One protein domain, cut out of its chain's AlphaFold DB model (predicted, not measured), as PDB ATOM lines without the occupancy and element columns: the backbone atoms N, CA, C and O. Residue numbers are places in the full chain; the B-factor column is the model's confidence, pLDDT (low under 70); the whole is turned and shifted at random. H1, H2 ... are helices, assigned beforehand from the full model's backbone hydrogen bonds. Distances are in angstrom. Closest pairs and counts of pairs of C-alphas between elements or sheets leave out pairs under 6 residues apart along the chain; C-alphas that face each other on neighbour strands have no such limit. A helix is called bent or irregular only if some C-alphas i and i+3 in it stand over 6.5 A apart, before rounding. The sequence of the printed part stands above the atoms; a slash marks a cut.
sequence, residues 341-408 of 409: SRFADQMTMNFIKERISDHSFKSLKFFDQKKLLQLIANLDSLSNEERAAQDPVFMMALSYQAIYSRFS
ATOM      1  N   SER A 341      28.362  89.564  26.539       92.00
ATOM      2  CA  SER A 341      28.332  89.136  25.136       92.00
ATOM      3  C   SER A 341      27.066  89.567  24.379       92.00
ATOM      4  O   SER A 341      27.060  89.621  23.142       92.00
ATOM      5  N   ARG A 342      25.981  89.879  25.101       92.56
ATOM      6  CA  ARG A 342      24.699  90.324  24.540       92.56
ATOM      7  C   ARG A 342      24.472  91.824  24.699       92.56
ATOM      8  O   ARG A 342      23.970  92.441  23.764       92.56
ATOM      9  N   PHE A 343      24.793  92.386  25.859       93.50
ATOM     10  CA  PHE A 343      24.366  93.736  26.239       93.50
ATOM     11  C   PHE A 343      25.493  94.766  26.304       93.50
ATOM     12  O   PHE A 343      25.202  95.955  26.413       93.50
ATOM     13  N   ALA A 344      26.761  94.352  26.210       92.12
ATOM     14  CA  ALA A 344      27.867  95.297  26.190       92.12
ATOM     15  C   ALA A 344      27.751  96.261  25.002       92.12
ATOM     16  O   ALA A 344      27.525  95.863  23.856       92.12
ATOM     17  N   ASP A 345      27.951  97.543  25.294       92.94
ATOM     18  CA  ASP A 345      28.049  98.585  24.287       92.94
ATOM     19  C   ASP A 345      29.410  98.547  23.567       92.94
ATOM     20  O   ASP A 345      30.312  97.764  23.887       92.94
ATOM     21  N   GLN A 346      29.582  99.419  22.571       92.94
ATOM     22  CA  GLN A 346      30.811  99.460  21.781       92.94
ATOM     23  C   GLN A 346      32.052  99.759  22.638       92.94
ATOM     24  O   GLN A 346      33.122  99.213  22.367       92.94
ATOM     25  N   MET A 347      31.921 100.611  23.662       93.81
ATOM     26  CA  MET A 347      33.020 100.950  24.568       93.81
ATOM     27  C   MET A 347      33.449  99.726  25.385       93.81
ATOM     28  O   MET A 347      34.628  99.374  25.385       93.81
ATOM     29  N   THR A 348      32.497  99.039  26.013       95.06
ATOM     30  CA  THR A 348      32.741  97.831  26.811       95.06
ATOM     31  C   THR A 348      33.314  96.711  25.947       95.06
ATOM     32  O   THR A 348      34.296  96.072  26.325       95.06
ATOM     33  N   MET A 349      32.780  96.511  24.739       94.88
ATOM     34  CA  MET A 349      33.317  95.520  23.804       94.88
ATOM     35  C   MET A 349      34.735  95.856  23.334       94.88
ATOM     36  O   MET A 349      35.543  94.945  23.155       94.88
ATOM     37  N   ASN A 350      35.067  97.136  23.154       94.00
ATOM     38  CA  ASN A 350      36.439  97.547  22.854       94.00
ATOM     39  C   ASN A 350      37.373  97.260  24.031       94.00
ATOM     40  O   ASN A 350      38.446  96.704  23.814       94.00
ATOM     41  N   PHE A 351      36.941  97.522  25.267       93.50
ATOM     42  CA  PHE A 351      37.718  97.183  26.459       93.50
ATOM     43  C   PHE A 351      37.990  95.671  26.560       93.50
ATOM     44  O   PHE A 351      39.126  95.255  26.783       93.50
ATOM     45  N   ILE A 352      36.975  94.830  26.321       94.50
ATOM     46  CA  ILE A 352      37.138  93.366  26.278       94.50
ATOM     47  C   ILE A 352      38.146  92.966  25.190       94.50
ATOM     48  O   ILE A 352      39.047  92.165  25.445       94.50
ATOM     49  N   LYS A 353      38.033  93.538  23.982       95.00
ATOM     50  CA  LYS A 353      38.974  93.278  22.878       95.00
ATOM     51  C   LYS A 353      40.400  93.663  23.246       95.00
ATOM     52  O   LYS A 353      41.313  92.898  22.952       95.00
ATOM     53  N   GLU A 354      40.601  94.818  23.873       93.06
ATOM     54  CA  GLU A 354      41.918  95.277  24.320       93.06
ATOM     55  C   GLU A 354      42.527  94.317  25.341       93.06
ATOM     56  O   GLU A 354      43.696  93.958  25.215       93.06
ATOM     57  N   ARG A 355      41.729  93.838  26.303       92.12
ATOM     58  CA  ARG A 355      42.186  92.860  27.296       92.12
ATOM     59  C   ARG A 355      42.562  91.531  26.667       92.12
ATOM     60  O   ARG A 355      43.673  91.062  26.896       92.12
ATOM     61  N   ILE A 356      41.729  90.977  25.794       93.94
ATOM     62  CA  ILE A 356      42.064  89.730  25.095       93.94
ATOM     63  C   ILE A 356      43.264  89.911  24.157       93.94
ATOM     64  O   ILE A 356      44.052  88.984  24.000       93.94
ATOM     65  N   SER A 357      43.445  91.088  23.552       93.50
ATOM     66  CA  SER A 357      44.575  91.377  22.650       93.50
ATOM     67  C   SER A 357      45.906  91.599  23.378       93.50
ATOM     68  O   SER A 357      46.957  91.623  22.734       93.50
ATOM     69  N   ASP A 358      45.879  91.754  24.700       89.38
ATOM     70  CA  ASP A 358      47.052  92.014  25.528       89.38
ATOM     71  C   ASP A 358      48.081  90.867  25.465       89.38
ATOM     72  O   ASP A 358      47.739  89.687  25.331       89.38
ATOM     73  N   HIS A 359      49.370  91.195  25.595       84.00
ATOM     74  CA  HIS A 359      50.438  90.191  25.604       84.00
ATOM     75  C   HIS A 359      50.332  89.234  26.808       84.00
ATOM     76  O   HIS A 359      50.665  88.050  26.689       84.00
ATOM     77  N   SER A 360      49.842  89.717  27.956       84.69
ATOM     78  CA  SER A 360      49.554  88.887  29.136       84.69
ATOM     79  C   SER A 360      48.567  87.764  28.809       84.69
ATOM     80  O   SER A 360      48.802  86.618  29.183       84.69
ATOM     81  N   PHE A 361      47.529  88.048  28.016       88.94
ATOM     82  CA  PHE A 361      46.535  87.052  27.617       88.94
ATOM     83  C   PHE A 361      47.170  85.924  26.803       88.94
ATOM     84  O   PHE A 361      46.962  84.745  27.076       88.94
ATOM     85  N   LYS A 362      48.018  86.274  25.830       84.94
ATOM     86  CA  LYS A 362      48.738  85.289  25.011       84.94
ATOM     87  C   LYS A 362      49.666  84.392  25.842       84.94
ATOM     88  O   LYS A 362      49.947  83.259  25.452       84.94
ATOM     89  N   SER A 363      50.135  84.886  26.985       86.88
ATOM     90  CA  SER A 363      51.034  84.149  27.878       86.88
ATOM     91  C   SER A 363      50.314  83.048  28.672       86.88
ATOM     92  O   SER A 363      50.974  82.097  29.083       86.88
ATOM     93  N   LEU A 364      48.974  83.097  28.777       88.38
ATOM     94  CA  LEU A 364      48.154  82.066  29.430       88.38
ATOM     95  C   LEU A 364      48.334  80.674  28.819       88.38
ATOM     96  O   LEU A 364      48.224  79.679  29.524       88.38
ATOM     97  N   LYS A 365      48.534  80.588  27.495       88.00
ATOM     98  CA  LYS A 365      48.617  79.331  26.718       88.00
ATOM     99  C   LYS A 365      47.428  78.365  26.873       88.00
ATOM    100  O   LYS A 365      47.481  77.269  26.327       88.00
ATOM    101  N   PHE A 366      46.359  78.751  27.572       90.31
ATOM    102  CA  PHE A 366      45.131  77.963  27.711       90.31
ATOM    103  C   PHE A 366      44.126  78.271  26.597       90.31
ATOM    104  O   PHE A 366      43.508  77.357  26.055       90.31
ATOM    105  N   PHE A 367      43.989  79.549  26.230       94.81
ATOM    106  CA  PHE A 367      43.012  80.032  25.253       94.81
ATOM    107  C   PHE A 367      43.665  80.512  23.964       94.81
ATOM    108  O   PHE A 367      44.625  81.281  23.997       94.81
ATOM    109  N   ASP A 368      43.086  80.112  22.834       95.50
ATOM    110  CA  ASP A 368      43.443  80.604  21.512       95.50
ATOM    111  C   ASP A 368      42.915  82.031  21.343       95.50
ATOM    112  O   ASP A 368      41.727  82.279  21.095       95.50
ATOM    113  N   GLN A 369      43.836  82.984  21.478       95.12
ATOM    114  CA  GLN A 369      43.556  84.415  21.373       95.12
ATOM    115  C   GLN A 369      42.860  84.767  20.049       95.12
ATOM    116  O   GLN A 369      41.959  85.606  20.023       95.12
ATOM    117  N   LYS A 370      43.242  84.124  18.936       95.06
ATOM    118  CA  LYS A 370      42.667  84.429  17.619       95.06
ATOM    119  C   LYS A 370      41.225  83.951  17.533       95.06
ATOM    120  O   LYS A 370      40.388  84.700  17.030       95.06
ATOM    121  N   LYS A 371      40.921  82.750  18.035       96.31
ATOM    122  CA  LYS A 371      39.541  82.237  18.073       96.31
ATOM    123  C   LYS A 371      38.634  83.121  18.921       96.31
ATOM    124  O   LYS A 371      37.527  83.424  18.489       96.31
ATOM    125  N   LEU A 372      39.108  83.594  20.076       95.94
ATOM    126  CA  LEU A 372      38.335  84.512  20.920       95.94
ATOM    127  C   LEU A 372      38.070  85.857  20.230       95.94
ATOM    128  O   LEU A 372      36.940  86.338  20.239       95.94
ATOM    129  N   LEU A 373      39.073  86.450  19.576       96.00
ATOM    130  CA  LEU A 373      38.884  87.694  18.817       96.00
ATOM    131  C   LEU A 373      37.929  87.512  17.625       96.00
ATOM    132  O   LEU A 373      37.127  88.402  17.342       96.00
ATOM    133  N   GLN A 374      37.970  86.356  16.955       96.38
ATOM    134  CA  GLN A 374      37.009  86.000  15.907       96.38
ATOM    135  C   GLN A 374      35.595  85.812  16.464       96.38
ATOM    136  O   GLN A 374      34.641  86.292  15.855       96.38
ATOM    137  N   LEU A 375      35.451  85.168  17.627       95.25
ATOM    138  CA  LEU A 375      34.163  85.039  18.306       95.25
ATOM    139  C   LEU A 375      33.572  86.421  18.591       95.25
ATOM    140  O   LEU A 375      32.414  86.649  18.259       95.25
ATOM    141  N   ILE A 376      34.377  87.360  19.107       94.81
ATOM    142  CA  ILE A 376      33.944  88.748  19.320       94.81
ATOM    143  C   ILE A 376      33.485  89.398  18.014       94.81
ATOM    144  O   ILE A 376      32.437  90.036  17.988       94.81
ATOM    145  N   ALA A 377      34.264  89.262  16.939       94.56
ATOM    146  CA  ALA A 377      33.941  89.866  15.646       94.56
ATOM    147  C   ALA A 377      32.631  89.328  15.043       94.56
ATOM    148  O   ALA A 377      31.979  90.036  14.281       94.56
ATOM    149  N   ASN A 378      32.240  88.105  15.407       94.62
ATOM    150  CA  ASN A 378      31.051  87.438  14.892       94.62
ATOM    151  C   ASN A 378      29.838  87.521  15.833       94.62
ATOM    152  O   ASN A 378      28.782  87.002  15.471       94.62
ATOM    153  N   LEU A 379      29.941  88.157  17.009       93.06
ATOM    154  CA  LEU A 379      28.835  88.216  17.977       93.06
ATOM    155  C   LEU A 379      27.548  88.792  17.373       93.06
ATOM    156  O   LEU A 379      26.474  88.257  17.630       93.06
ATOM    157  N   ASP A 380      27.653  89.823  16.533       91.12
ATOM    158  CA  ASP A 380      26.492  90.483  15.917       91.12
ATOM    159  C   ASP A 380      25.778  89.615  14.865       91.12
ATOM    160  O   ASP A 380      24.657  89.923  14.466       91.12
ATOM    161  N   SER A 381      26.407  88.521  14.418       93.44
ATOM    162  CA  SER A 381      25.788  87.544  13.510       93.44
ATOM    163  C   SER A 381      24.953  86.480  14.231       93.44
ATOM    164  O   SER A 381      24.220  85.737  13.580       93.44
ATOM    165  N   LEU A 382      25.064  86.399  15.560       92.00
ATOM    166  CA  LEU A 382      24.365  85.428  16.396       92.00
ATOM    167  C   LEU A 382      23.022  85.986  16.889       92.00
ATOM    168  O   LEU A 382      22.867  87.190  17.102       92.00
ATOM    169  N   SER A 383      22.060  85.099  17.151       90.50
ATOM    170  CA  SER A 383      20.830  85.465  17.867       90.50
ATOM    171  C   SER A 383      21.123  85.951  19.294       90.50
ATOM    172  O   SER A 383      22.179  85.677  19.867       90.50
ATOM    173  N   ASN A 384      20.171  86.651  19.916       88.38
ATOM    174  CA  ASN A 384      20.316  87.136  21.292       88.38
ATOM    175  C   ASN A 384      20.577  86.000  22.296       88.38
ATOM    176  O   ASN A 384      21.356  86.157  23.239       88.38
ATOM    177  N   GLU A 385      19.932  84.858  22.088       84.19
ATOM    178  CA  GLU A 385      20.066  83.655  22.900       84.19
ATOM    179  C   GLU A 385      21.457  83.036  22.730       84.19
ATOM    180  O   GLU A 385      22.107  82.687  23.716       84.19
ATOM    181  N   GLU A 386      21.946  82.943  21.492       86.56
ATOM    182  CA  GLU A 386      23.292  82.448  21.198       86.56
ATOM    183  C   GLU A 386      24.369  83.379  21.748       86.56
ATOM    184  O   GLU A 386      25.343  82.891  22.317       86.56
ATOM    185  N   ARG A 387      24.181  84.702  21.655       90.75
ATOM    186  CA  ARG A 387      25.081  85.692  22.261       90.75
ATOM    187  C   ARG A 387      25.173  85.491  23.765       90.75
ATOM    188  O   ARG A 387      26.274  85.310  24.282       90.75
ATOM    189  N   ALA A 388      24.038  85.456  24.467       89.12
ATOM    190  CA  ALA A 388      24.004  85.225  25.913       89.12
ATOM    191  C   ALA A 388      24.692  83.904  26.303       89.12
ATOM    192  O   ALA A 388      25.430  83.843  27.282       89.12
ATOM    193  N   ALA A 389      24.532  82.863  25.487       87.12
ATOM    194  CA  ALA A 389      25.132  81.555  25.707       87.12
ATOM    195  C   ALA A 389      26.668  81.503  25.565       87.12
ATOM    196  O   ALA A 389      27.257  80.474  25.922       87.12
ATOM    197  N   GLN A 390      27.298  82.558  25.032       91.12
ATOM    198  CA  GLN A 390      28.756  82.723  24.982       91.12
ATOM    199  C   GLN A 390      29.323  83.446  26.211       91.12
ATOM    200  O   GLN A 390      30.533  83.416  26.410       91.12
ATOM    201  N   ASP A 391      28.493  84.075  27.049       93.31
ATOM    202  CA  ASP A 391      28.944  84.875  28.201       93.31
ATOM    203  C   ASP A 391      29.930  84.140  29.123       93.31
ATOM    204  O   ASP A 391      30.990  84.700  29.410       93.31
ATOM    205  N   PRO A 392      29.700  82.860  29.489       93.44
ATOM    206  CA  PRO A 392      30.648  82.134  30.329       93.44
ATOM    207  C   PRO A 392      32.036  81.988  29.699       93.44
ATOM    208  O   PRO A 392      33.031  81.952  30.417       93.44
ATOM    209  N   VAL A 393      32.129  81.934  28.364       93.38
ATOM    210  CA  VAL A 393      33.414  81.864  27.653       93.38
ATOM    211  C   VAL A 393      34.200  83.154  27.854       93.38
ATOM    212  O   VAL A 393      35.376  83.099  28.213       93.38
ATOM    213  N   PHE A 394      33.550  84.309  27.684       93.25
ATOM    214  CA  PHE A 394      34.175  85.615  27.900       93.25
ATOM    215  C   PHE A 394      34.575  85.816  29.354       93.25
ATOM    216  O   PHE A 394      35.723  86.158  29.634       93.25
ATOM    217  N   MET A 395      33.648  85.559  30.278       95.69
ATOM    218  CA  MET A 395      33.876  85.770  31.702       95.69
ATOM    219  C   MET A 395      35.005  84.884  32.224       95.69
ATOM    220  O   MET A 395      35.888  85.386  32.919       95.69
ATOM    221  N   MET A 396      35.061  83.609  31.827       95.19
ATOM    222  CA  MET A 396      36.151  82.728  32.245       95.19
ATOM    223  C   MET A 396      37.482  83.121  31.604       95.19
ATOM    224  O   MET A 396      38.479  83.194  32.317       95.19
ATOM    225  N   ALA A 397      37.517  83.425  30.301       94.62
ATOM    226  CA  ALA A 397      38.742  83.856  29.625       94.62
ATOM    227  C   ALA A 397      39.347  85.112  30.279       94.62
ATOM    228  O   ALA A 397      40.539  85.138  30.592       94.62
ATOM    229  N   LEU A 398      38.516  86.122  30.546       94.50
ATOM    230  CA  LEU A 398      38.938  87.350  31.221       94.50
ATOM    231  C   LEU A 398      39.330  87.097  32.683       94.50
ATOM    232  O   LEU A 398      40.315  87.660  33.142       94.50
ATOM    233  N   SER A 399      38.628  86.214  33.402       94.62
ATOM    234  CA  SER A 399      38.979  85.858  34.787       94.62
ATOM    235  C   SER A 399      40.349  85.183  34.882       94.62
ATOM    236  O   SER A 399      41.150  85.529  35.749       94.62
ATOM    237  N   TYR A 400      40.657  84.252  33.970       92.50
ATOM    238  CA  TYR A 400      41.977  83.614  33.913       92.50
ATOM    239  C   TYR A 400      43.082  84.628  33.631       92.50
ATOM    240  O   TYR A 400      44.112  84.600  34.299       92.50
ATOM    241  N   GLN A 401      42.859  85.543  32.681       91.12
ATOM    242  CA  GLN A 401      43.790  86.642  32.437       91.12
ATOM    243  C   GLN A 401      43.985  87.494  33.690       91.12
ATOM    244  O   GLN A 401      45.113  87.840  34.020       91.12
ATOM    245  N   ALA A 402      42.900  87.829  34.382       89.88
ATOM    246  CA  ALA A 402      42.942  88.696  35.543       89.88
ATOM    247  C   ALA A 402      43.781  88.090  36.681       89.88
ATOM    248  O   ALA A 402      44.681  88.742  37.207       89.88
ATOM    249  N   ILE A 403      43.556  86.808  36.989       88.50
ATOM    250  CA  ILE A 403      44.363  86.048  37.953       88.50
ATOM    251  C   ILE A 403      45.824  85.987  37.487       88.50
ATOM    252  O   ILE A 403      46.729  86.307  38.254       88.50
ATOM    253  N   TYR A 404      46.071  85.638  36.225       86.75
ATOM    254  CA  TYR A 404      47.427  85.533  35.682       86.75
ATOM    255  C   TYR A 404      48.219  86.842  35.803       86.75
ATOM    256  O   TYR A 404      49.343  86.840  36.306       86.75
ATOM    257  N   SER A 405      47.612  87.965  35.412       82.31
ATOM    258  CA  SER A 405      48.217  89.295  35.512       82.31
ATOM    259  C   SER A 405      48.519  89.680  36.957       82.31
ATOM    260  O   SER A 405      49.598  90.195  37.243       82.31
ATOM    261  N   ARG A 406      47.595  89.404  37.884       84.31
ATOM    262  CA  ARG A 406      47.742  89.796  39.288       84.31
ATOM    263  C   ARG A 406      48.784  88.968  40.037       84.31
ATOM    264  O   ARG A 406      49.541  89.512  40.836       84.31
ATOM    265  N   PHE A 407      48.828  87.663  39.776       81.31
ATOM    266  CA  PHE A 407      49.757  86.743  40.437       81.31
ATOM    267  C   PHE A 407      51.098  86.597  39.704       81.31
ATOM    268  O   PHE A 407      51.992  85.941  40.230       81.31
ATOM    269  N   SER A 408      51.272  87.241  38.539       75.50
ATOM    270  CA  SER A 408      52.496  87.160  37.721       75.50
ATOM    271  C   SER A 408      52.917  85.712  37.419       75.50
ATOM    272  O   SER A 408      54.090  85.365  37.569       75.50
TER     273      SER A 408
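This is residues 341 to 408 of the 409 residues of a protein of bacterium ADurb.Bin425 (UniProt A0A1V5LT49). A long helix, H5, runs along one side of the model, and two further helices, H1 and H3, make a narrow V beside it, with the end of H1 and the beginning of H3 at the point of the V. The three make a triangle rather than a row; the short helix H2 packs on H5 toward one end of the model, and the short helix H4 sits at the other end, between H3 and H5 along the chain. The printed part has 68 residues with five named helices, H1 to H5 in that order, and no named strand; its class is all helix. It is compact, with a radius of gyration of the C-alphas of 11.9 A, yet elongated in outline, with spans of 37 by 22 by 17 A.

H5, residues 391 to 407, only just touches H1, residues 346 to 357, with 3 pairs of C-alphas within 8 A. The closest C-alphas of the two are those of Ile 356 and Leu 398, 7.3 A apart. H1 and H5 run the same way at a steep tilt of 54 degrees. H2, residues 359 to 363, touches H5 with residues 401 to 405 of H5 alone; the closest C-alphas are those of Phe 361 and Gln 401, 5.6 A apart. H3, residues 369 to 381, is near H5. H1 touches H3 with residues 353 to 357 of H1 alone, at a shallow tilt of 21 degrees, opposite ways; the C-alphas of Ile 356 and Gln 369 are the closest, at 6.7 A. H2 is close to H3 but not clearly touching it, with the C-alphas of Lys 362 and Gln 369 the closest, 6.4 A apart. H4, residues 384 to 388, is close to H3 but not clearly touching it, the closest C-alphas being those of Leu 379 and Arg 387, 6.2 A apart. H4 and H5 meet only through their link, and H4 is apart from H1 and H2. In H1, H2, H4 and H5 every O i to N i+4 pair is within hydrogen-bond range; in H3 it is 7 of 9.

H5 is 24.2 A long, from C-alpha 391 at (28.944, 84.875, 28.201) to C-alpha 407 at (49.757, 86.743, 40.437). H3 is 19.7 A long and irregular, with C-alphas 377 and 380 standing 7.5 A apart. H1 is 16.0 A long and begins at C-alpha 346 at (30.811, 99.460, 21.781). H2 and H4 have five residues each, 6.5 A and 6.2 A long.

The two C-alphas farthest apart are those of Ser 383 and Ser 408, 37.4 A. The printed part has no cut, and the four links between the helices are tight. The mean pLDDT of the printed part is 91.4, and no printed residue is under 70.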